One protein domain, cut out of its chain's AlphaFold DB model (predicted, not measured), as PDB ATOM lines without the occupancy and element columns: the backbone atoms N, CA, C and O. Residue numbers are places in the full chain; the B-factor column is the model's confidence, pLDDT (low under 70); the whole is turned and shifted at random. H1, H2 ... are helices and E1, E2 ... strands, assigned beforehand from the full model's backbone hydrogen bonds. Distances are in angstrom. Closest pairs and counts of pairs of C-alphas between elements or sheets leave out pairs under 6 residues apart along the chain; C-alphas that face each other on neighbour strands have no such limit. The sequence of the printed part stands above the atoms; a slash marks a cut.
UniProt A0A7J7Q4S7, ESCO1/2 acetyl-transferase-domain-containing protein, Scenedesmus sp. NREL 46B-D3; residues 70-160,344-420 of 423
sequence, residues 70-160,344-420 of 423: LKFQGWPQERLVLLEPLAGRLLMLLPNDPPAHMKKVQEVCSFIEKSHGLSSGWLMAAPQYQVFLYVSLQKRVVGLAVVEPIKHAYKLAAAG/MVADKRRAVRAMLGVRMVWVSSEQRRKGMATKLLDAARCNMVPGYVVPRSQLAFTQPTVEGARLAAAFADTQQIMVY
ATOM      1  N   LEU A  70     -32.819  11.071 -30.756       95.62
ATOM      2  CA  LEU A  70     -32.075   9.806 -30.791       95.62
ATOM      3  C   LEU A  70     -32.897   8.697 -31.454       95.62
ATOM      4  O   LEU A  70     -34.063   8.502 -31.120       95.62
ATOM      5  N   LYS A  71     -32.285   7.912 -32.349       95.12
ATOM      6  CA  LYS A  71     -32.944   6.782 -33.034       95.12
ATOM      7  C   LYS A  71     -33.467   5.745 -32.030       95.12
ATOM      8  O   LYS A  71     -32.725   5.317 -31.149       95.12
ATOM      9  N   PHE A  72     -34.710   5.299 -32.184       96.19
ATOM     10  CA  PHE A  72     -35.361   4.333 -31.298       96.19
ATOM     11  C   PHE A  72     -36.372   3.467 -32.059       96.19
ATOM     12  O   PHE A  72     -37.408   3.954 -32.497       96.19
ATOM     13  N   GLN A  73     -36.078   2.171 -32.203       91.56
ATOM     14  CA  GLN A  73     -36.852   1.280 -33.078       91.56
ATOM     15  C   GLN A  73     -38.235   0.874 -32.542       91.56
ATOM     16  O   GLN A  73     -39.077   0.447 -33.340       91.56
ATOM     17  N   GLY A  74     -38.464   1.055 -31.237       92.12
ATOM     18  CA  GLY A  74     -39.597   0.514 -30.485       92.12
ATOM     19  C   GLY A  74     -39.228  -0.729 -29.667       92.12
ATOM     20  O   GLY A  74     -38.170  -1.328 -29.882       92.12
ATOM     21  N   TRP A  75     -40.113  -1.119 -28.753       94.06
ATOM     22  CA  TRP A  75     -40.099  -2.413 -28.057       94.06
ATOM     23  C   TRP A  75     -41.399  -3.191 -28.323       94.06
ATOM     24  O   TRP A  75     -42.403  -2.575 -28.677       94.06
ATOM     25  N   PRO A  76     -41.424  -4.526 -28.135       89.69
ATOM     26  CA  PRO A  76     -42.658  -5.310 -28.255       89.69
ATOM     27  C   PRO A  76     -43.706  -4.950 -27.192       89.69
ATOM     28  O   PRO A  76     -44.898  -4.934 -27.481       89.69
ATOM     29  N   GLN A  77     -43.261  -4.640 -25.969       90.56
ATOM     30  CA  GLN A  77     -44.118  -4.265 -24.846       90.56
ATOM     31  C   GLN A  77     -43.716  -2.877 -24.343       90.56
ATOM     32  O   GLN A  77     -42.733  -2.717 -23.623       90.56
ATOM     33  N   GLU A  78     -44.480  -1.858 -24.728       94.19
ATOM     34  CA  GLU A  78     -44.251  -0.470 -24.327       94.19
ATOM     35  C   GLU A  78     -45.326  -0.001 -23.342       94.19
ATOM     36  O   GLU A  78     -46.523  -0.156 -23.583       94.19
ATOM     37  N   ARG A  79     -44.909   0.627 -22.236       94.69
ATOM     38  CA  ARG A  79     -45.821   1.238 -21.260       94.69
ATOM     39  C   ARG A  79     -46.271   2.615 -21.764       94.69
ATOM     40  O   ARG A  79     -45.690   3.651 -21.434       94.69
ATOM     41  N   LEU A  80     -47.281   2.591 -22.624       96.19
ATOM     42  CA  LEU A  80     -47.870   3.746 -23.293       96.19
ATOM     43  C   LEU A  80     -48.704   4.606 -22.325       96.19
ATOM     44  O   LEU A  80     -49.606   4.100 -21.668       96.19
ATOM     45  N   VAL A  81     -48.420   5.910 -22.271       95.56
ATOM     46  CA  VAL A  81     -49.185   6.911 -21.497       95.56
ATOM     47  C   VAL A  81     -50.076   7.762 -22.398       95.56
ATOM     48  O   VAL A  81     -51.200   8.087 -22.031       95.56
ATOM     49  N   LEU A  82     -49.577   8.139 -23.579       94.44
ATOM     50  CA  LEU A  82     -50.314   8.930 -24.564       94.44
ATOM     51  C   LEU A  82     -49.969   8.447 -25.970       94.44
ATOM     52  O   LEU A  82     -48.792   8.312 -26.305       94.44
ATOM     53  N   LEU A  83     -50.987   8.246 -26.803       95.00
ATOM     54  CA  LEU A  83     -50.835   8.006 -28.235       95.00
ATOM     55  C   LEU A  83     -51.316   9.233 -29.007       95.00
ATOM     56  O   LEU A  83     -52.434   9.693 -28.802       95.00
ATOM     57  N   GLU A  84     -50.494   9.729 -29.926       92.38
ATOM     58  CA  GLU A  84     -50.865  10.779 -30.871       92.38
ATOM     59  C   GLU A  84     -50.669  10.228 -32.291       92.38
ATOM     60  O   GLU A  84     -49.567  10.344 -32.833       92.38
ATOM     61  N   PRO A  85     -51.697   9.620 -32.921       89.06
ATOM     62  CA  PRO A  85     -51.543   8.861 -34.171       89.06
ATOM     63  C   PRO A  85     -50.846   9.609 -35.320       89.06
ATOM     64  O   PRO A  85     -50.225   8.980 -36.172       89.06
ATOM     65  N   LEU A  86     -50.912  10.945 -35.326       91.81
ATOM     66  CA  LEU A  86     -50.312  11.820 -36.339       91.81
ATOM     67  C   LEU A  86     -48.982  12.477 -35.911       91.81
ATOM     68  O   LEU A  86     -48.396  13.218 -36.694       91.81
ATOM     69  N   ALA A  87     -48.489  12.231 -34.690       91.00
ATOM     70  CA  ALA A  87     -47.296  12.900 -34.152       91.00
ATOM     71  C   ALA A  87     -46.303  11.964 -33.441       91.00
ATOM     72  O   ALA A  87     -45.089  12.184 -33.516       91.00
ATOM     73  N   GLY A  88     -46.772  10.926 -32.747       94.88
ATOM     74  CA  GLY A  88     -45.917  10.042 -31.963       94.88
ATOM     75  C   GLY A  88     -46.622   9.406 -30.770       94.88
ATOM     76  O   GLY A  88     -47.824   9.153 -30.786       94.88
ATOM     77  N   ARG A  89     -45.849   9.104 -29.729       96.69
ATOM     78  CA  ARG A  89     -46.342   8.497 -28.490       96.69
ATOM     79  C   ARG A  89     -45.446   8.817 -27.303       96.69
ATOM     80  O   ARG A  89     -44.243   9.008 -27.462       96.69
ATOM     81  N   LEU A  90     -46.038   8.834 -26.117       97.56
ATOM     82  CA  LEU A  90     -45.382   9.102 -24.844       97.56
ATOM     83  C   LEU A  90     -45.356   7.815 -24.017       97.56
ATOM     84  O   LEU A  90     -46.401   7.214 -23.767       97.56
ATOM     85  N   LEU A  91     -44.161   7.395 -23.613       97.75
ATOM     86  CA  LEU A  91     -43.898   6.189 -22.833       97.75
ATOM     87  C   LEU A  91     -43.478   6.572 -21.412       97.75
ATOM     88  O   LEU A  91     -42.712   7.521 -21.248       97.75
ATOM     89  N   MET A  92     -43.926   5.819 -20.408       97.06
ATOM     90  CA  MET A  92     -43.408   5.907 -19.037       97.06
ATOM     91  C   MET A  92     -42.507   4.716 -18.740       97.06
ATOM     92  O   MET A  92     -42.824   3.588 -19.105       97.06
ATOM     93  N   LEU A  93     -41.414   4.960 -18.029       96.88
ATOM     94  CA  LEU A  93     -40.465   3.950 -17.600       96.88
ATOM     95  C   LEU A  93     -40.163   4.058 -16.108       96.88
ATOM     96  O   LEU A  93     -40.052   5.158 -15.560       96.88
ATOM     97  N   LEU A  94     -40.005   2.898 -15.479       95.06
ATOM     98  CA  LEU A  94     -39.640   2.726 -14.075       95.06
ATOM     99  C   LEU A  94     -38.272   2.028 -13.955       95.06
ATOM    100  O   LEU A  94     -37.907   1.275 -14.859       95.06
ATOM    101  N   PRO A  95     -37.543   2.180 -12.831       92.69
ATOM    102  CA  PRO A  95     -36.224   1.559 -12.635       92.69
ATOM    103  C   PRO A  95     -36.219   0.022 -12.730       92.69
ATOM    104  O   PRO A  95     -35.177  -0.575 -12.984       92.69
ATOM    105  N   ASN A  96     -37.384  -0.607 -12.538       92.88
ATOM    106  CA  ASN A  96     -37.578  -2.061 -12.545       92.88
ATOM    107  C   ASN A  96     -38.057  -2.612 -13.908       92.88
ATOM    108  O   ASN A  96     -38.408  -3.787 -13.998       92.88
ATOM    109  N   ASP A  97     -38.137  -1.780 -14.954       94.38
ATOM    110  CA  ASP A  97     -38.490  -2.234 -16.306       94.38
ATOM    111  C   ASP A  97     -37.361  -3.085 -16.940       94.38
ATOM    112  O   ASP A  97     -36.210  -3.022 -16.495       94.38
ATOM    113  N   PRO A  98     -37.642  -3.871 -18.003       96.06
ATOM    114  CA  PRO A  98     -36.660  -4.754 -18.633       96.06
ATOM    115  C   PRO A  98     -35.312  -4.080 -18.962       96.06
ATOM    116  O   PRO A  98     -35.285  -2.927 -19.410       96.06
ATOM    117  N   PRO A  99     -34.172  -4.794 -18.861       94.88
ATOM    118  CA  PRO A  99     -32.843  -4.201 -19.040       94.88
ATOM    119  C   PRO A  99     -32.620  -3.615 -20.444       94.88
ATOM    120  O   PRO A  99     -31.850  -2.670 -20.602       94.88
ATOM    121  N   ALA A 100     -33.331  -4.108 -21.464       94.56
ATOM    122  CA  ALA A 100     -33.341  -3.510 -22.801       94.56
ATOM    123  C   ALA A 100     -33.923  -2.082 -22.814       94.56
ATOM    124  O   ALA A 100     -33.456  -1.230 -23.574       94.56
ATOM    125  N   HIS A 101     -34.912  -1.808 -21.958       95.06
ATOM    126  CA  HIS A 101     -35.513  -0.488 -21.804       95.06
ATOM    127  C   HIS A 101     -34.567   0.434 -21.029       95.06
ATOM    128  O   HIS A 101     -34.253   1.534 -21.487       95.06
ATOM    129  N   MET A 102     -34.033  -0.052 -19.902       95.00
ATOM    130  CA  MET A 102     -33.085   0.702 -19.073       95.00
ATOM    131  C   MET A 102     -31.801   1.051 -19.829       95.00
ATOM    132  O   MET A 102     -31.354   2.192 -19.756       95.00
ATOM    133  N   LYS A 103     -31.271   0.148 -20.662       95.88
ATOM    134  CA  LYS A 103     -30.125   0.430 -21.544       95.88
ATOM    135  C   LYS A 103     -30.385   1.611 -22.489       95.88
ATOM    136  O   LYS A 103     -29.479   2.401 -22.747       95.88
ATOM    137  N   LYS A 104     -31.615   1.769 -22.993       96.25
ATOM    138  CA  LYS A 104     -31.973   2.908 -23.853       96.25
ATOM    139  C   LYS A 104     -32.180   4.196 -23.062       96.25
ATOM    140  O   LYS A 104     -31.771   5.254 -23.532       96.25
ATOM    141  N   VAL A 105     -32.774   4.117 -21.870       96.44
ATOM    142  CA  VAL A 105     -32.857   5.263 -20.950       96.44
ATOM    143  C   VAL A 105     -31.453   5.749 -20.599       96.44
ATOM    144  O   VAL A 105     -31.179   6.931 -20.747       96.44
ATOM    145  N   GLN A 106     -30.535   4.844 -20.259       96.00
ATOM    146  CA  GLN A 106     -29.125   5.152 -20.012       96.00
ATOM    147  C   GLN A 106     -28.445   5.808 -21.223       96.00
ATOM    148  O   GLN A 106     -27.701   6.765 -21.034       96.00
ATOM    149  N   GLU A 107     -28.711   5.359 -22.455       96.12
ATOM    150  CA  GLU A 107     -28.202   5.994 -23.683       96.12
ATOM    151  C   GLU A 107     -28.700   7.447 -23.830       96.12
ATOM    152  O   GLU A 107     -27.902   8.358 -24.058       96.12
ATOM    153  N   VAL A 108     -30.009   7.677 -23.653       96.56
ATOM    154  CA  VAL A 108     -30.639   9.008 -23.754       96.56
ATOM    155  C   VAL A 108     -30.162   9.931 -22.625       96.56
ATOM    156  O   VAL A 108     -29.772  11.068 -22.891       96.56
ATOM    157  N   CYS A 109     -30.127   9.436 -21.386       96.00
ATOM    158  CA  CYS A 109     -29.600  10.153 -20.227       96.00
ATOM    159  C   CYS A 109     -28.123  10.507 -20.425       96.00
ATOM    160  O   CYS A 109     -27.774  11.672 -20.292       96.00
ATOM    161  N   SER A 110     -27.280   9.558 -20.851       95.12
ATOM    162  CA  SER A 110     -25.850   9.799 -21.109       95.12
ATOM    163  C   SER A 110     -25.618  10.846 -22.199       95.12
ATOM    164  O   SER A 110     -24.667  11.621 -22.115       95.12
ATOM    165  N   PHE A 111     -26.454  10.872 -23.244       94.56
ATOM    166  CA  PHE A 111     -26.392  11.908 -24.277       94.56
ATOM    167  C   PHE A 111     -26.729  13.288 -23.698       94.56
ATOM    168  O   PHE A 111     -25.985  14.245 -23.918       94.56
ATOM    169  N   ILE A 112     -27.810  13.383 -22.919       94.00
ATOM    170  CA  ILE A 112     -28.269  14.641 -22.317       94.00
ATOM    171  C   ILE A 112     -27.270  15.140 -21.272       94.00
ATOM    172  O   ILE A 112     -26.854  16.292 -21.358       94.00
ATOM    173  N   GLU A 113     -26.805  14.277 -20.367       93.44
ATOM    174  CA  GLU A 113     -25.778  14.586 -19.366       93.44
ATOM    175  C   GLU A 113     -24.517  15.157 -20.026       93.44
ATOM    176  O   GLU A 113     -24.116  16.272 -19.700       93.44
ATOM    177  N   LYS A 114     -23.965  14.479 -21.044       90.38
ATOM    178  CA  LYS A 114     -22.803  14.977 -21.801       90.38
ATOM    179  C   LYS A 114     -23.081  16.308 -22.503       90.38
ATOM    180  O   LYS A 114     -22.234  17.193 -22.468       90.38
ATOM    181  N   SER A 115     -24.259  16.472 -23.112       87.50
ATOM    182  CA  SER A 115     -24.628  17.711 -23.819       87.50
ATOM    183  C   SER A 115     -24.825  18.919 -22.894       87.50
ATOM    184  O   SER A 115     -24.665  20.055 -23.334       87.50
ATOM    185  N   HIS A 116     -25.143  18.677 -21.618       86.25
ATOM    186  CA  HIS A 116     -25.362  19.699 -20.593       86.25
ATOM    187  C   HIS A 116     -24.211  19.812 -19.574       86.25
ATOM    188  O   HIS A 116     -24.328  20.579 -18.621       86.25
ATOM    189  N   GLY A 117     -23.103  19.083 -19.761       88.00
ATOM    190  CA  GLY A 117     -21.945  19.119 -18.858       88.00
ATOM    191  C   GLY A 117     -22.188  18.497 -17.476       88.00
ATOM    192  O   GLY A 117     -21.494  18.841 -16.523       88.00
ATOM    193  N   LEU A 118     -23.177  17.609 -17.348       89.00
ATOM    194  CA  LEU A 118     -23.528  16.941 -16.093       89.00
ATOM    195  C   LEU A 118     -22.677  15.685 -15.867       89.00
ATOM    196  O   LEU A 118     -22.287  14.994 -16.811       89.00
ATOM    197  N   SER A 119     -22.451  15.348 -14.596       89.94
ATOM    198  CA  SER A 119     -21.817  14.089 -14.198       89.94
ATOM    199  C   SER A 119     -22.631  12.877 -14.665       89.94
ATOM    200  O   SER A 119     -23.855  12.853 -14.542       89.94
ATOM    201  N   SER A 120     -21.937  11.847 -15.157       91.19
ATOM    202  CA  SER A 120     -22.556  10.602 -15.630       91.19
ATOM    203  C   SER A 120     -23.419   9.953 -14.542       91.19
ATOM    204  O   SER A 120     -22.939   9.707 -13.437       91.19
ATOM    205  N   GLY A 121     -24.670   9.632 -14.869       90.56
ATOM    206  CA  GLY A 121     -25.631   9.000 -13.963       90.56
ATOM    207  C   GLY A 121     -26.382   9.960 -13.033       90.56
ATOM    208  O   GLY A 121     -27.259   9.503 -12.299       90.56
ATOM    209  N   TRP A 122     -26.109  11.271 -13.068       92.69
ATOM    210  CA  TRP A 122     -26.786  12.267 -12.226       92.69
ATOM    211  C   TRP A 122     -28.316  12.249 -12.382       92.69
ATOM    212  O   TRP A 122     -29.042  12.443 -11.403       92.69
ATOM    213  N   LEU A 123     -28.832  11.970 -13.584       91.94
ATOM    214  CA  LEU A 123     -30.274  11.885 -13.831       91.94
ATOM    215  C   LEU A 123     -30.938  10.734 -13.065       91.94
ATOM    216  O   LEU A 123     -32.057  10.894 -12.585       91.94
ATOM    217  N   MET A 124     -30.239   9.609 -12.918       90.94
ATOM    218  CA  MET A 124     -30.751   8.358 -12.337       90.94
ATOM    219  C   MET A 124     -30.249   8.116 -10.902       90.94
ATOM    220  O   MET A 124     -30.480   7.047 -10.347       90.94
ATOM    221  N   ALA A 125     -29.571   9.098 -10.296       90.00
ATOM    222  CA  ALA A 125     -29.013   9.007  -8.944       90.00
ATOM    223  C   ALA A 125     -30.068   9.060  -7.817       90.00
ATOM    224  O   ALA A 125     -29.747   8.793  -6.660       90.00
ATOM    225  N   ALA A 126     -31.315   9.424  -8.129       88.69
ATOM    226  CA  ALA A 126     -32.412   9.424  -7.165       88.69
ATOM    227  C   ALA A 126     -32.822   7.981  -6.792       88.69
ATOM    228  O   ALA A 126     -32.887   7.125  -7.674       88.69
ATOM    229  N   PRO A 127     -33.171   7.690  -5.523       88.12
ATOM    230  CA  PRO A 127     -33.570   6.342  -5.100       88.12
ATOM    231  C   PRO A 127     -34.917   5.903  -5.695       88.12
ATOM    232  O   PRO A 127     -35.196   4.713  -5.803       88.12
ATOM    233  N   GLN A 128     -35.762   6.864  -6.074       92.12
ATOM    234  CA  GLN A 128     -37.011   6.644  -6.792       92.12
ATOM    235  C   GLN A 128     -37.097   7.682  -7.904       92.12
ATOM    236  O   GLN A 128     -36.972   8.876  -7.646       92.12
ATOM    237  N   TYR A 129     -37.324   7.239  -9.134       95.44
ATOM    238  CA  TYR A 129     -37.558   8.124 -10.268       95.44
ATOM    239  C   TYR A 129     -38.522   7.480 -11.263       95.44
ATOM    240  O   TYR A 129     -38.711   6.264 -11.276       95.44
ATOM    241  N   GLN A 130     -39.122   8.308 -12.109       96.44
ATOM    242  CA  GLN A 130     -39.886   7.896 -13.278       96.44
ATOM    243  C   GLN A 130     -39.338   8.647 -14.492       96.44
ATOM    244  O   GLN A 130     -38.957   9.818 -14.394       96.44
ATOM    245  N   VAL A 131     -39.286   7.974 -15.639       97.94
ATOM    246  CA  VAL A 131     -38.788   8.553 -16.889       97.94
ATOM    247  C   VAL A 131     -39.899   8.573 -17.925       97.94
ATOM    248  O   VAL A 131     -40.491   7.543 -18.223       97.94
ATOM    249  N   PHE A 132     -40.147   9.735 -18.515       98.31
ATOM    250  CA  PHE A 132     -41.112   9.915 -19.590       98.31
ATOM    251  C   PHE A 132     -40.367  10.196 -20.893       98.31
ATOM    252  O   PHE A 132     -39.616  11.169 -20.981       98.31
ATOM    253  N   LEU A 133     -40.562   9.350 -21.905       97.94
ATOM    254  CA  LEU A 133     -39.974   9.498 -23.237       97.94
ATOM    255  C   LEU A 133     -41.063   9.839 -24.248       97.94
ATOM    256  O   LEU A 133     -42.056   9.122 -24.336       97.94
ATOM    257  N   TYR A 134     -40.854  10.867 -25.070       98.19
ATOM    258  CA  TYR A 134     -41.681  11.082 -26.257       98.19
ATOM    259  C   TYR A 134     -40.960  10.577 -27.509       98.19
ATOM    260  O   TYR A 134     -39.856  11.024 -27.836       98.19
ATOM    261  N   VAL A 135     -41.619   9.672 -28.229       97.44
ATOM    262  CA  VAL A 135     -41.148   9.028 -29.455       97.44
ATOM    263  C   VAL A 135     -41.967   9.537 -30.639       97.44
ATOM    264  O   VAL A 135     -43.177   9.329 -30.693       97.44
ATOM    265  N   SER A 136     -41.319  10.180 -31.608       96.12
ATOM    266  CA  SER A 136     -41.961  10.638 -32.845       96.12
ATOM    267  C   SER A 136     -42.300   9.480 -33.795       96.12
ATOM    268  O   SER A 136     -41.709   8.397 -33.716       96.12
ATOM    269  N   LEU A 137     -43.196   9.725 -34.762       94.12
ATOM    270  CA  LEU A 137     -43.494   8.770 -35.847       94.12
ATOM    271  C   LEU A 137     -42.238   8.310 -36.612       94.12
ATOM    272  O   LEU A 137     -42.159   7.166 -37.046       94.12
ATOM    273  N   GLN A 138     -41.217   9.168 -36.706       94.19
ATOM    274  CA  GLN A 138     -39.931   8.873 -37.349       94.19
ATOM    275  C   GLN A 138     -39.019   7.944 -36.523       94.19
ATOM    276  O   GLN A 138     -37.822   7.857 -36.802       94.19
ATOM    277  N   LYS A 139     -39.552   7.265 -35.496       95.06
ATOM    278  CA  LYS A 139     -38.798   6.358 -34.617       95.06
ATOM    279  C   LYS A 139     -37.605   7.059 -33.950       95.06
ATOM    280  O   LYS A 139     -36.475   6.562 -33.961       95.06
ATOM    281  N   ARG A 140     -37.850   8.243 -33.373       96.31
ATOM    282  CA  ARG A 140     -36.850   9.020 -32.618       96.31
ATOM    283  C   ARG A 140     -37.383   9.520 -31.281       96.31
ATOM    284  O   ARG A 140     -38.496  10.029 -31.211       96.31
ATOM    285  N   VAL A 141     -36.559   9.423 -30.240       97.62
ATOM    286  CA  VAL A 141     -36.784  10.071 -28.942       97.62
ATOM    287  C   VAL A 141     -36.518  11.563 -29.105       97.62
ATOM    288  O   VAL A 141     -35.371  11.976 -29.272       97.62
ATOM    289  N   VAL A 142     -37.583  12.361 -29.069       97.12
ATOM    290  CA  VAL A 142     -37.548  13.827 -29.240       97.12
ATOM    291  C   VAL A 142     -37.849  14.587 -27.948       97.12
ATOM    292  O   VAL A 142     -37.763  15.813 -27.922       97.12
ATOM    293  N   GLY A 143     -38.179  13.877 -26.868       97.31
ATOM    294  CA  GLY A 143     -38.395  14.466 -25.553       97.31
ATOM    295  C   GLY A 143     -38.112  13.485 -24.417       97.31
ATOM    296  O   GLY A 143     -38.361  12.288 -24.556       97.31
ATOM    297  N   LEU A 144     -37.602  14.017 -23.308       98.19
ATOM    298  CA  LEU A 144     -37.337  13.329 -22.046       98.19
ATOM    299  C   LEU A 144     -37.858  14.204 -20.900       98.19
ATOM    300  O   LEU A 144     -37.557  15.396 -20.859       98.19
ATOM    301  N   ALA A 145     -38.543  13.612 -19.927       98.19
ATOM    302  CA  ALA A 145     -38.617  14.166 -18.577       98.19
ATOM    303  C   ALA A 145     -38.191  13.104 -17.559       98.19
ATOM    304  O   ALA A 145     -38.655  11.967 -17.617       98.19
ATOM    305  N   VAL A 146     -37.308  13.481 -16.636       97.81
ATOM    306  CA  VAL A 146     -36.908  12.658 -15.489       97.81
ATOM    307  C   VAL A 146     -37.446  13.329 -14.241       97.81
ATOM    308  O   VAL A 146     -37.167  14.507 -13.992       97.81
ATOM    309  N   VAL A 147     -38.238  12.584 -13.480       97.69
ATOM    310  CA  VAL A 147     -38.951  13.094 -12.312       97.69
ATOM    311  C   VAL A 147     -38.799  12.164 -11.115       97.69
ATOM    312  O   VAL A 147     -38.624  10.961 -11.281       97.69
ATOM    313  N   GLU A 148     -38.894  12.710  -9.910       96.56
ATOM    314  CA  GLU A 148     -38.807  11.975  -8.646       96.56
ATOM    315  C   GLU A 148     -39.894  12.444  -7.662       96.56
ATOM    316  O   GLU A 148     -40.341  13.595  -7.742       96.56
ATOM    317  N   PRO A 149     -40.348  11.585  -6.734       96.38
ATOM    318  CA  PRO A 149     -41.222  12.012  -5.652       96.38
ATOM    319  C   PRO A 149     -40.433  12.856  -4.644       96.38
ATOM    320  O   PRO A 149     -39.377  12.451  -4.158       96.38
ATOM    321  N   ILE A 150     -40.970  14.022  -4.287       95.88
ATOM    322  CA  ILE A 150     -40.388  14.912  -3.269       95.88
ATOM    323  C   ILE A 150     -41.382  15.157  -2.130       95.88
ATOM    324  O   ILE A 150     -42.548  14.778  -2.214       95.88
ATOM    325  N   LYS A 151     -40.906  15.763  -1.035       94.62
ATOM    326  CA  LYS A 151     -41.743  16.172   0.112       94.62
ATOM    327  C   LYS A 151     -41.896  17.690   0.205       94.62
ATOM    328  O   LYS A 151     -42.969  18.196   0.529       94.62
ATOM    329  N   HIS A 152     -40.813  18.414  -0.079       94.56
ATOM    330  CA  HIS A 152     -40.723  19.860   0.084       94.56
ATOM    331  C   HIS A 152     -39.948  20.499  -1.069       94.56
ATOM    332  O   HIS A 152     -39.042  19.889  -1.635       94.56
ATOM    333  N   ALA A 153     -40.291  21.746  -1.366       95.00
ATOM    334  CA  ALA A 153     -39.586  22.623  -2.286       95.00
ATOM    335  C   ALA A 153     -39.599  24.062  -1.751       95.00
ATOM    336  O   ALA A 153     -40.335  24.388  -0.822       95.00
ATOM    337  N   TYR A 154     -38.798  24.932  -2.353       92.62
ATOM    338  CA  TYR A 154     -38.622  26.319  -1.938       92.62
ATOM    339  C   TYR A 154     -39.052  27.260  -3.053       92.62
ATOM    340  O   TYR A 154     -38.844  26.976  -4.232       92.62
ATOM    341  N   LYS A 155     -39.643  28.398  -2.697       89.88
ATOM    342  CA  LYS A 155     -39.980  29.438  -3.674       89.88
ATOM    343  C   LYS A 155     -38.718  30.201  -4.071       89.88
ATOM    344  O   LYS A 155     -37.891  30.504  -3.212       89.88
ATOM    345  N   LEU A 156     -38.583  30.542  -5.352       85.12
ATOM    346  CA  LEU A 156     -37.592  31.532  -5.772       85.12
ATOM    347  C   LEU A 156     -38.025  32.931  -5.317       85.12
ATOM    348  O   LEU A 156     -39.144  33.364  -5.593       85.12
ATOM    349  N   ALA A 157     -37.117  33.627  -4.643       77.75
ATOM    350  CA  ALA A 157     -37.211  35.039  -4.309       77.75
ATOM    351  C   ALA A 157     -36.102  35.804  -5.045       77.75
ATOM    352  O   ALA A 157     -35.027  35.259  -5.308       77.75
ATOM    353  N   ALA A 158     -36.336  37.078  -5.361       68.75
ATOM    354  CA  ALA A 158     -35.232  37.967  -5.699       68.75
ATOM    355  C   ALA A 158     -34.340  38.115  -4.458       68.75
ATOM    356  O   ALA A 158     -34.858  38.337  -3.361       68.75
ATOM    357  N   ALA A 159     -33.021  37.995  -4.614       60.38
ATOM    358  CA  ALA A 159     -32.102  38.389  -3.558       60.38
ATOM    359  C   ALA A 159     -32.350  39.866  -3.225       60.38
ATOM    360  O   ALA A 159     -32.256  40.729  -4.101       60.38
ATOM    361  N   GLY A 160     -32.674  40.145  -1.961       54.78
ATOM    362  CA  GLY A 160     -32.556  41.498  -1.429       54.78
ATOM    363  C   GLY A 160     -31.086  41.935  -1.399       54.78
ATOM    364  O   GLY A 160     -30.197  41.135  -1.722       54.78
ATOM    365  N   MET A 344     -31.784  35.290  -8.407       70.81
ATOM    366  CA  MET A 344     -32.887  34.583  -7.752       70.81
ATOM    367  C   MET A 344     -32.336  33.491  -6.837       70.81
ATOM    368  O   MET A 344     -31.610  32.603  -7.282       70.81
ATOM    369  N   VAL A 345     -32.713  33.551  -5.564       80.12
ATOM    370  CA  VAL A 345     -32.279  32.624  -4.517       80.12
ATOM    371  C   VAL A 345     -33.503  31.886  -3.983       80.12
ATOM    372  O   VAL A 345     -34.596  32.444  -3.887       80.12
ATOM    373  N   ALA A 346     -33.340  30.608  -3.654       84.31
ATOM    374  CA  ALA A 346     -34.385  29.845  -2.991       84.31
ATOM    375  C   ALA A 346     -34.572  30.339  -1.551       84.31
ATOM    376  O   ALA A 346     -33.620  30.336  -0.769       84.31
ATOM    377  N   ASP A 347     -35.798  30.710  -1.182       85.62
ATOM    378  CA  ASP A 347     -36.134  31.040   0.203       85.62
ATOM    379  C   ASP A 347     -36.158  29.762   1.058       85.62
ATOM    380  O   ASP A 347     -37.208  29.155   1.293       85.62
ATOM    381  N   LYS A 348     -34.974  29.349   1.536       84.00
ATOM    382  CA  LYS A 348     -34.797  28.185   2.419       84.00
ATOM    383  C   LYS A 348     -35.577  28.314   3.743       84.00
ATOM    384  O   LYS A 348     -35.772  27.307   4.414       84.00
ATOM    385  N   ARG A 349     -36.072  29.510   4.111       84.69
ATOM    386  CA  ARG A 349     -36.884  29.741   5.325       84.69
ATOM    387  C   ARG A 349     -38.346  29.315   5.143       84.69
ATOM    388  O   ARG A 349     -39.060  29.166   6.130       84.69
ATOM    389  N   ARG A 350     -38.811  29.137   3.898       85.06
ATOM    390  CA  ARG A 350     -40.213  28.833   3.560       85.06
ATOM    391  C   ARG A 350     -40.319  27.590   2.680       85.06
ATOM    392  O   ARG A 350     -40.627  27.668   1.490       85.06
ATOM    393  N   ALA A 351     -40.091  26.431   3.296       91.12
ATOM    394  CA  ALA A 351     -40.395  25.139   2.692       91.12
ATOM    395  C   ALA A 351     -41.908  25.011   2.423       91.12
ATOM    396  O   ALA A 351     -42.736  25.200   3.312       91.12
ATOM    397  N   VAL A 352     -42.264  24.667   1.189       92.69
ATOM    398  CA  VAL A 352     -43.634  24.407   0.729       92.69
ATOM    399  C   VAL A 352     -43.757  22.923   0.406       92.69
ATOM    400  O   VAL A 352     -42.842  22.339  -0.175       92.69
ATOM    401  N   ARG A 353     -44.887  22.299   0.756       94.00
ATOM    402  CA  ARG A 353     -45.165  20.910   0.374       94.00
ATOM    403  C   ARG A 353     -45.249  20.791  -1.150       94.00
ATOM    404  O   ARG A 353     -46.071  21.447  -1.782       94.00
ATOM    405  N   ALA A 354     -44.433  19.911  -1.709       94.62
ATOM    406  CA  ALA A 354     -44.431  19.553  -3.122       94.62
ATOM    407  C   ALA A 354     -44.397  18.025  -3.230       94.62
ATOM    408  O   ALA A 354     -43.907  17.370  -2.315       94.62
ATOM    409  N   MET A 355     -44.926  17.465  -4.320       95.19
ATOM    410  CA  MET A 355     -44.975  16.008  -4.532       95.19
ATOM    411  C   MET A 355     -44.178  15.547  -5.753       95.19
ATOM    412  O   MET A 355     -43.727  14.407  -5.779       95.19
ATOM    413  N   LEU A 356     -43.968  16.421  -6.743       96.56
ATOM    414  CA  LEU A 356     -43.306  16.086  -8.003       96.56
ATOM    415  C   LEU A 356     -42.061  16.956  -8.211       96.56
ATOM    416  O   LEU A 356     -42.173  18.156  -8.459       96.56
ATOM    417  N   GLY A 357     -40.880  16.349  -8.121       96.50
ATOM    418  CA  GLY A 357     -39.610  16.968  -8.482       96.50
ATOM    419  C   GLY A 357     -39.255  16.667  -9.934       96.50
ATOM    420  O   GLY A 357     -39.239  15.510 -10.342       96.50
ATOM    421  N   VAL A 358     -38.971  17.695 -10.729       96.94
ATOM    422  CA  VAL A 358     -38.443  17.573 -12.091       96.94
ATOM    423  C   VAL A 358     -36.925  17.728 -12.043       96.94
ATOM    424  O   VAL A 358     -36.430  18.847 -11.899       96.94
ATOM    425  N   ARG A 359     -36.200  16.613 -12.205       94.94
ATOM    426  CA  ARG A 359     -34.726  16.580 -12.310       94.94
ATOM    427  C   ARG A 359     -34.238  17.102 -13.649       94.94
ATOM    428  O   ARG A 359     -33.170  17.693 -13.756       94.94
ATOM    429  N   MET A 360     -34.996  16.818 -14.704       94.94
ATOM    430  CA  MET A 360     -34.649  17.219 -16.059       94.94
ATOM    431  C   MET A 360     -35.879  17.207 -16.945       94.94
ATOM    432  O   MET A 360     -36.694  16.288 -16.880       94.94
ATOM    433  N   VAL A 361     -35.966  18.190 -17.833       96.88
ATOM    434  CA  VAL A 361     -36.867  18.158 -18.982       96.88
ATOM    435  C   VAL A 361     -36.089  18.623 -20.204       96.88
ATOM    436  O   VAL A 361     -35.509  19.706 -20.222       96.88
ATOM    437  N   TRP A 362     -36.053  17.773 -21.223       96.50
ATOM    438  CA  TRP A 362     -35.322  17.986 -22.463       96.50
ATOM    439  C   TRP A 362     -36.248  17.742 -23.649       96.50
ATOM    440  O   TRP A 362     -37.061  16.818 -23.649       96.50
ATOM    441  N   VAL A 363     -36.111  18.578 -24.676       96.62
ATOM    442  CA  VAL A 363     -36.818  18.452 -25.952       96.62
ATOM    443  C   VAL A 363     -35.825  18.767 -27.066       96.62
ATOM    444  O   VAL A 363     -35.103  19.774 -26.984       96.62
ATOM    445  N   SER A 364     -35.797  17.918 -28.098       95.06
ATOM    446  CA  SER A 364     -34.938  18.098 -29.271       95.06
ATOM    447  C   SER A 364     -35.239  19.434 -29.948       95.06
ATOM    448  O   SER A 364     -36.385  19.892 -29.935       95.06
ATOM    449  N   SER A 365     -34.221  20.083 -30.522       92.19
ATOM    450  CA  SER A 365     -34.336  21.477 -30.988       92.19
ATOM    451  C   SER A 365     -35.535  21.688 -31.927       92.19
ATOM    452  O   SER A 365     -36.323  22.615 -31.743       92.19
ATOM    453  N   GLU A 366     -35.764  20.738 -32.839       92.00
ATOM    454  CA  GLU A 366     -36.863  20.751 -33.810       92.00
ATOM    455  C   GLU A 366     -38.269  20.656 -33.183       92.00
ATOM    456  O   GLU A 366     -39.239  21.130 -33.774       92.00
ATOM    457  N   GLN A 367     -38.416  20.052 -31.998       93.19
ATOM    458  CA  GLN A 367     -39.715  19.871 -31.326       93.19
ATOM    459  C   GLN A 367     -39.971  20.872 -30.188       93.19
ATOM    460  O   GLN A 367     -41.027  20.846 -29.544       93.19
ATOM    461  N   ARG A 368     -39.036  21.801 -29.947       93.06
ATOM    462  CA  ARG A 368     -39.227  22.908 -29.002       93.06
ATOM    463  C   ARG A 368     -40.373  23.817 -29.448       93.06
ATOM    464  O   ARG A 368     -40.734  23.888 -30.617       93.06
ATOM    465  N   ARG A 369     -40.972  24.514 -28.477       92.31
ATOM    466  CA  ARG A 369     -42.097  25.462 -28.647       92.31
ATOM    467  C   ARG A 369     -43.407  24.885 -29.223       92.31
ATOM    468  O   ARG A 369     -44.406  25.590 -29.185       92.31
ATOM    469  N   LYS A 370     -43.463  23.603 -29.602       93.88
ATOM    470  CA  LYS A 370     -44.674  22.868 -30.035       93.88
ATOM    471  C   LYS A 370     -45.460  22.210 -28.878       93.88
ATOM    472  O   LYS A 370     -46.089  21.172 -29.052       93.88
ATOM    473  N   GLY A 371     -45.351  22.741 -27.656       93.56
ATOM    474  CA  GLY A 371     -46.012  22.190 -26.455       93.56
ATOM    475  C   GLY A 371     -45.439  20.873 -25.897       93.56
ATOM    476  O   GLY A 371     -45.941  20.373 -24.894       93.56
ATOM    477  N   MET A 372     -44.375  20.315 -26.488       95.75
ATOM    478  CA  MET A 372     -43.836  18.992 -26.122       95.75
ATOM    479  C   MET A 372     -43.437  18.861 -24.640       95.75
ATOM    480  O   MET A 372     -43.762  17.871 -23.991       95.75
ATOM    481  N   ALA A 373     -42.773  19.877 -24.080       96.75
ATOM    482  CA  ALA A 373     -42.382  19.875 -22.670       96.75
ATOM    483  C   ALA A 373     -43.600  19.900 -21.727       96.75
ATOM    484  O   ALA A 373     -43.609  19.195 -20.724       96.75
ATOM    485  N   THR A 374     -44.652  20.643 -22.083       95.56
ATOM    486  CA  THR A 374     -45.929  20.663 -21.355       95.56
ATOM    487  C   THR A 374     -46.558  19.270 -21.326       95.56
ATOM    488  O   THR A 374     -46.911  18.801 -20.251       95.56
ATOM    489  N   LYS A 375     -46.599  18.562 -22.467       96.38
ATOM    490  CA  LYS A 375     -47.105  17.177 -22.551       96.38
ATOM    491  C   LYS A 375     -46.334  16.209 -21.647       96.38
ATOM    492  O   LYS A 375     -46.952  15.408 -20.955       96.38
ATOM    493  N   LEU A 376     -45.001  16.299 -21.624       98.00
ATOM    494  CA  LEU A 376     -44.152  15.484 -20.743       98.00
ATOM    495  C   LEU A 376     -44.426  15.755 -19.256       98.00
ATOM    496  O   LEU A 376     -44.537  14.815 -18.471       98.00
ATOM    497  N   LEU A 377     -44.560  17.026 -18.869       97.38
ATOM    498  CA  LEU A 377     -44.831  17.411 -17.482       97.38
ATOM    499  C   LEU A 377     -46.264  17.072 -17.048       97.38
ATOM    500  O   LEU A 377     -46.459  16.604 -15.930       97.38
ATOM    501  N   ASP A 378     -47.262  17.243 -17.917       96.38
ATOM    502  CA  ASP A 378     -48.642  16.838 -17.632       96.38
ATOM    503  C   ASP A 378     -48.770  15.304 -17.541       96.38
ATOM    504  O   ASP A 378     -49.415  14.803 -16.621       96.38
ATOM    505  N   ALA A 379     -48.064  14.541 -18.387       97.00
ATOM    506  CA  ALA A 379     -47.958  13.087 -18.242       97.00
ATOM    507  C   ALA A 379     -47.336  12.682 -16.894       97.00
ATOM    508  O   ALA A 379     -47.893  11.827 -16.201       97.00
ATOM    509  N   ALA A 380     -46.244  13.331 -16.475       97.44
ATOM    510  CA  ALA A 380     -45.627  13.091 -15.171       97.44
ATOM    511  C   ALA A 380     -46.582  13.402 -14.003       97.44
ATOM    512  O   ALA A 380     -46.705  12.606 -13.073       97.44
ATOM    513  N   ARG A 381     -47.322  14.516 -14.070       96.94
ATOM    514  CA  ARG A 381     -48.328  14.892 -13.061       96.94
ATOM    515  C   ARG A 381     -49.450  13.867 -12.920       96.94
ATOM    516  O   ARG A 381     -49.900  13.643 -11.802       96.94
ATOM    517  N   CYS A 382     -49.901  13.273 -14.022       96.38
ATOM    518  CA  CYS A 382     -50.986  12.288 -14.021       96.38
ATOM    519  C   CYS A 382     -50.553  10.873 -13.601       96.38
ATOM    520  O   CYS A 382     -51.417  10.068 -13.269       96.38
ATOM    521  N   ASN A 383     -49.251  10.556 -13.631       95.25
ATOM    522  CA  ASN A 383     -48.743   9.196 -13.393       95.25
ATOM    523  C   ASN A 383     -47.822   9.061 -12.165       95.25
ATOM    524  O   ASN A 383     -47.593   7.940 -11.715       95.25
ATOM    525  N   MET A 384     -47.326  10.165 -11.586       93.56
ATOM    526  CA  MET A 384     -46.453  10.114 -10.401       93.56
ATOM    527  C   MET A 384     -47.127   9.420  -9.206       93.56
ATOM    528  O   MET A 384     -46.493   8.614  -8.528       93.56
ATOM    529  N   VAL A 385     -48.412   9.702  -8.966       91.75
ATOM    530  CA  VAL A 385     -49.203   9.091  -7.890       91.75
ATOM    531  C   VAL A 385     -50.431   8.403  -8.503       91.75
ATOM    532  O   VAL A 385     -51.272   9.090  -9.086       91.75
ATOM    533  N   PRO A 386     -50.579   7.068  -8.390       88.94
ATOM    534  CA  PRO A 386     -51.737   6.359  -8.928       88.94
ATOM    535  C   PRO A 386     -53.062   6.930  -8.406       88.94
ATOM    536  O   PRO A 386     -53.257   7.074  -7.202       88.94
ATOM    537  N   GLY A 387     -53.973   7.266  -9.322       90.69
ATOM    538  CA  GLY A 387     -55.283   7.836  -8.991       90.69
ATOM    539  C   GLY A 387     -55.279   9.315  -8.576       90.69
ATOM    540  O   GLY A 387     -56.346   9.838  -8.261       90.69
ATOM    541  N   TYR A 388     -54.135  10.011  -8.599       92.81
ATOM    542  CA  TYR A 388     -54.040  11.417  -8.200       92.81
ATOM    543  C   TYR A 388     -53.221  12.257  -9.189       92.81
ATOM    544  O   TYR A 388     -52.024  12.048  -9.378       92.81
ATOM    545  N   VAL A 389     -53.856  13.275  -9.778       96.00
ATOM    546  CA  VAL A 389     -53.181  14.235 -10.661       96.00
ATOM    547  C   VAL A 389     -52.501  15.311  -9.818       96.00
ATOM    548  O   VAL A 389     -53.170  16.145  -9.208       96.00
ATOM    549  N   VAL A 390     -51.166  15.336  -9.819       94.94
ATOM    550  CA  VAL A 390     -50.392  16.319  -9.047       94.94
ATOM    551  C   VAL A 390     -50.699  17.748  -9.538       94.94
ATOM    552  O   VAL A 390     -50.552  18.032 -10.732       94.94
ATOM    553  N   PRO A 391     -51.123  18.687  -8.668       93.81
ATOM    554  CA  PRO A 391     -51.335  20.083  -9.049       93.81
ATOM    555  C   PRO A 391     -50.039  20.752  -9.517       93.81
ATOM    556  O   PRO A 391     -48.961  20.451  -9.006       93.81
ATOM    557  N   ARG A 392     -50.125  21.717 -10.443       93.25
ATOM    558  CA  ARG A 392     -48.939  22.472 -10.897       93.25
ATOM    559  C   ARG A 392     -48.263  23.240  -9.755       93.25
ATOM    560  O   ARG A 392     -47.045  23.360  -9.731       93.25
ATOM    561  N   SER A 393     -49.044  23.656  -8.758       91.88
ATOM    562  CA  SER A 393     -48.592  24.259  -7.496       91.88
ATOM    563  C   SER A 393     -47.896  23.296  -6.520       91.88
ATOM    564  O   SER A 393     -47.529  23.719  -5.428       91.88
ATOM    565  N   GLN A 394     -47.693  22.025  -6.886       93.75
ATOM    566  CA  GLN A 394     -46.913  21.039  -6.120       93.75
ATOM    567  C   GLN A 394     -45.794  20.387  -6.954       93.75
ATOM    568  O   GLN A 394     -45.250  19.345  -6.569       93.75
ATOM    569  N   LEU A 395     -45.454  20.999  -8.093       94.75
ATOM    570  CA  LEU A 395     -44.343  20.623  -8.959       94.75
ATOM    571  C   LEU A 395     -43.171  21.588  -8.733       94.75
ATOM    572  O   LEU A 395     -43.343  22.802  -8.813       94.75
ATOM    573  N   ALA A 396     -41.980  21.051  -8.476       95.06
ATOM    574  CA  ALA A 396     -40.749  21.826  -8.335       95.06
ATOM    575  C   ALA A 396     -39.668  21.348  -9.308       95.06
ATOM    576  O   ALA A 396     -39.681  20.200  -9.744       95.06
ATOM    577  N   PHE A 397     -38.710  22.214  -9.628       95.06
ATOM    578  CA  PHE A 397     -37.612  21.914 -10.550       95.06
ATOM    579  C   PHE A 397     -36.267  21.872  -9.813       95.06
ATOM    580  O   PHE A 397     -36.028  22.667  -8.904       95.06
ATOM    581  N   THR A 398     -35.347  21.001 -10.222       92.50
ATOM    582  CA  THR A 398     -33.922  21.224  -9.923       92.50
ATOM    583  C   THR A 398     -33.453  22.501 -10.620       92.50
ATOM    584  O   THR A 398     -34.044  22.893 -11.628       92.50
ATOM    585  N   GLN A 399     -32.400  23.138 -10.092       84.75
ATOM    586  CA  GLN A 399     -31.823  24.418 -10.541       84.75
ATOM    587  C   GLN A 399     -32.054  24.721 -12.045       84.75
ATOM    588  O   GLN A 399     -31.343  24.190 -12.901       84.75
ATOM    589  N   PRO A 400     -33.070  25.535 -12.398       88.06
ATOM    590  CA  PRO A 400     -33.532  25.614 -13.777       88.06
ATOM    591  C   PRO A 400     -32.599  26.462 -14.647       88.06
ATOM    592  O   PRO A 400     -32.169  27.548 -14.259       88.06
ATOM    593  N   THR A 401     -32.352  26.003 -15.876       88.75
ATOM    594  CA  THR A 401     -31.698  26.809 -16.921       88.75
ATOM    595  C   THR A 401     -32.578  28.001 -17.323       88.75
ATOM    596  O   THR A 401     -33.764  28.036 -17.004       88.75
ATOM    597  N   VAL A 402     -32.057  28.962 -18.095       86.12
ATOM    598  CA  VAL A 402     -32.865  30.095 -18.604       86.12
ATOM    599  C   VAL A 402     -34.084  29.617 -19.413       86.12
ATOM    600  O   VAL A 402     -35.180  30.164 -19.282       86.12
ATOM    601  N   GLU A 403     -33.926  28.562 -20.218       88.38
ATOM    602  CA  GLU A 403     -35.041  27.929 -20.937       88.38
ATOM    603  C   GLU A 403     -35.988  27.187 -19.983       88.38
ATOM    604  O   GLU A 403     -37.206  27.321 -20.104       88.38
ATOM    605  N   GLY A 404     -35.437  26.461 -19.004       90.44
ATOM    606  CA  GLY A 404     -36.195  25.755 -17.972       90.44
ATOM    607  C   GLY A 404     -37.024  26.693 -17.092       90.44
ATOM    608  O   GLY A 404     -38.171  26.386 -16.799       90.44
ATOM    609  N   ALA A 405     -36.505  27.870 -16.743       88.25
ATOM    610  CA  ALA A 405     -37.216  28.886 -15.972       88.25
ATOM    611  C   ALA A 405     -38.346  29.535 -16.785       88.25
ATOM    612  O   ALA A 405     -39.431  29.763 -16.254       88.25
ATOM    613  N   ARG A 406     -38.141  29.772 -18.092       89.62
ATOM    614  CA  ARG A 406     -39.211  30.219 -19.006       89.62
ATOM    615  C   ARG A 406     -40.311  29.164 -19.146       89.62
ATOM    616  O   ARG A 406     -41.485  29.518 -19.125       89.62
ATOM    617  N   LEU A 407     -39.945  27.885 -19.252       92.44
ATOM    618  CA  LEU A 407     -40.898  26.773 -19.233       92.44
ATOM    619  C   LEU A 407     -41.640  26.709 -17.893       92.44
ATOM    620  O   LEU A 407     -42.863  26.660 -17.895       92.44
ATOM    621  N   ALA A 408     -40.931  26.760 -16.766       91.44
ATOM    622  CA  ALA A 408     -41.511  26.698 -15.430       91.44
ATOM    623  C   ALA A 408     -42.485  27.856 -15.166       91.44
ATOM    624  O   ALA A 408     -43.573  27.612 -14.659       91.44
ATOM    625  N   ALA A 409     -42.150  29.086 -15.571       88.44
ATOM    626  CA  ALA A 409     -43.031  30.251 -15.450       88.44
ATOM    627  C   ALA A 409     -44.251  30.213 -16.391       88.44
ATOM    628  O   ALA A 409     -45.275  30.810 -16.079       88.44
ATOM    629  N   ALA A 410     -44.143  29.551 -17.549       88.94
ATOM    630  CA  ALA A 410     -45.262  29.365 -18.476       88.94
ATOM    631  C   ALA A 410     -46.133  28.147 -18.128       88.94
ATOM    632  O   ALA A 410     -47.291  28.084 -18.531       88.94
ATOM    633  N   PHE A 411     -45.565  27.166 -17.423       89.06
ATOM    634  CA  PHE A 411     -46.251  25.956 -16.991       89.06
ATOM    635  C   PHE A 411     -46.944  26.157 -15.644       89.06
ATOM    636  O   PHE A 411     -48.089  25.756 -15.494       89.06
ATOM    637  N   ALA A 412     -46.278  26.770 -14.663       82.19
ATOM    638  CA  ALA A 412     -46.879  27.056 -13.369       82.19
ATOM    639  C   ALA A 412     -47.996  28.099 -13.513       82.19
ATOM    640  O   ALA A 412     -47.762  29.217 -13.965       82.19
ATOM    641  N   ASP A 413     -49.194  27.760 -13.036       70.81
ATOM    642  CA  ASP A 413     -50.334  28.691 -13.005       70.81
ATOM    643  C   ASP A 413     -50.101  29.851 -12.002       70.81
ATOM    644  O   ASP A 413     -50.825  30.845 -11.977       70.81
ATOM    645  N   THR A 414     -49.059  29.741 -11.170       65.00
ATOM    646  CA  THR A 414     -48.621  30.722 -10.171       65.00
ATOM    647  C   THR A 414     -47.398  31.511 -10.637       65.00
ATOM    648  O   THR A 414     -46.440  30.928 -11.132       65.00
ATOM    649  N   GLN A 415     -47.338  32.814 -10.328       66.56
ATOM    650  CA  GLN A 415     -46.180  33.697 -10.604       66.56
ATOM    651  C   GLN A 415     -44.870  33.318  -9.865       66.56
ATOM    652  O   GLN A 415     -43.898  34.067  -9.909       66.56
ATOM    653  N   GLN A 416     -44.828  32.192  -9.149       80.81
ATOM    654  CA  GLN A 416     -43.688  31.747  -8.345       80.81
ATOM    655  C   GLN A 416     -43.277  30.332  -8.754       80.81
ATOM    656  O   GLN A 416     -44.055  29.388  -8.619       80.81
ATOM    657  N   ILE A 417     -42.040  30.195  -9.232       88.25
ATOM    658  CA  ILE A 417     -41.404  28.906  -9.518       88.25
ATOM    659  C   ILE A 417     -40.940  28.290  -8.193       88.25
ATOM    660  O   ILE A 417     -40.336  28.977  -7.363       88.25
ATOM    661  N   MET A 418     -41.187  26.992  -8.015       92.00
ATOM    662  CA  MET A 418     -40.610  26.211  -6.923       92.00
ATOM    663  C   MET A 418     -39.379  25.440  -7.385       92.00
ATOM    664  O   MET A 418     -39.343  24.894  -8.491       92.00
ATOM    665  N   VAL A 419     -38.391  25.363  -6.502       93.38
ATOM    666  CA  VAL A 419     -37.114  24.692  -6.729       93.38
ATOM    667  C   VAL A 419     -36.741  23.771  -5.572       93.38
ATOM    668  O   VAL A 419     -37.116  24.012  -4.424       93.38
ATOM    669  N   TYR A 420     -36.002  22.705  -5.861       93.94
ATOM    670  CA  TYR A 420     -35.529  21.738  -4.867       93.94
ATOM    671  C   TYR A 420     -34.126  21.220  -5.230       93.94
ATOM    672  O   TYR A 420     -33.600  21.544  -6.295       93.94
TER     673      TYR A 420
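Overview. This is residues 70 to 160 and 344 to 420 of the 423 residues of the protein "ESCO1/2 acetyl-transferase-domain-containing protein" of Scenedesmus sp. NREL 46B-D3 (UniProt A0A7J7Q4S7). A twisted sheet of six strands, curled like part of a barrel, wraps round one helix, H2; H1 runs across its opposite face, and H3 is on the same face as H2, by E7 and E8. E5 and E6 form a two-stranded ribbon at one end of the longest axis, where the chain is cut. You have 168 printed residues, with three named helices and eight named strands in the order E1 E2 H1 E3 E4 E5 E6 E7 H2 E8 H3, of mixed class. The large sheet is mixed, in the order E1 E2 E3 E4 E7 E8; the whole is compact, with a radius of gyration of the C-alphas of 15.7 A and spans of 52 by 36 by 31 A.

Arrangement. Start at residues 70 to 71, which pair antiparallel with residues 140 to 141 of E4, residues 140 to 149. Next find the hairpin of E1, residues 80 to 84, and E2, residues 88 to 93, with N 84 and O 88 2.9 A apart. E3, residues 130 to 136, is antiparallel to E2, with N 91 and O 133 at 2.8 A, and forms a hairpin with E4, with N 132 and O 145 at 2.8 A. E7, residues 356 to 363, is antiparallel to E4, with N 146 and O 360 at 2.9 A, and parallel to E8, residues 395 to 397, with N 358 and O 396 at 2.8 A. H1, residues 99 to 115, has a height of 9.9 A over the sheet and lies over E3, E4 and, only just, E7; its closest C-alphas to E3 are Val 105 and Val 131, 7.9 A. The sheet curls round H2, residues 372 to 383; its closest C-alphas to E4 are Leu 376 and Ala 145, 6.1 A. E7, H2 and E8 form a strand-helix-strand unit, two parallel strands with a helix between, its crossover right-handed. H3, residues 402 to 411, is close to H2 but not clearly touching, with C-alphas Thr 374 and Phe 411 6.9 A apart. H2 and H3 on one face and H1 on the other make three layers, helices on both faces of a sheet. E5, residues 152 to 158, is antiparallel to E6, residues 344 to 353, with N 153 and O 352 at 2.9 A. Every O i to N i+4 pair is within hydrogen-bond range in H2 and H3, and 12 of 13 in H1.

Along the chain. Find C-alpha 80 at (-47.870, 3.746, -23.293), where E1 begins; E1 is 10.8 A long and E2 16.5 A. From C-alpha 99 at (-32.843, -4.201, -19.040), H1 runs 23.9 A. E3 spans 19.9 A, E4 27.5 A and E5 19.8 A. E6 spans 20.1 A and bends by 85 degrees at residue 349; E7 spans 19.2 A and bends by 67 degrees at residue 359. H2 spans 16.8 A, E8 7.0 A, and H3 14.1 A, ending at C-alpha 411 at (-46.251, 25.956, -16.991).

Size, cuts and confidence. Look to Pro 76 and Gly 160 for the two C-alphas farthest apart, 54.9 A. Residues 161 to 343 are not printed, and C-alphas 160 and 344 are 9.4 A apart across the cut. The links H1 to E3 and H2 to E8 are long. After H3, residues 418 to 419 pair antiparallel with residues 154 to 155 of E5. Mean pLDDT of the printed part is 92.0; residues 158 to 160 and 414 to 415 are under 70.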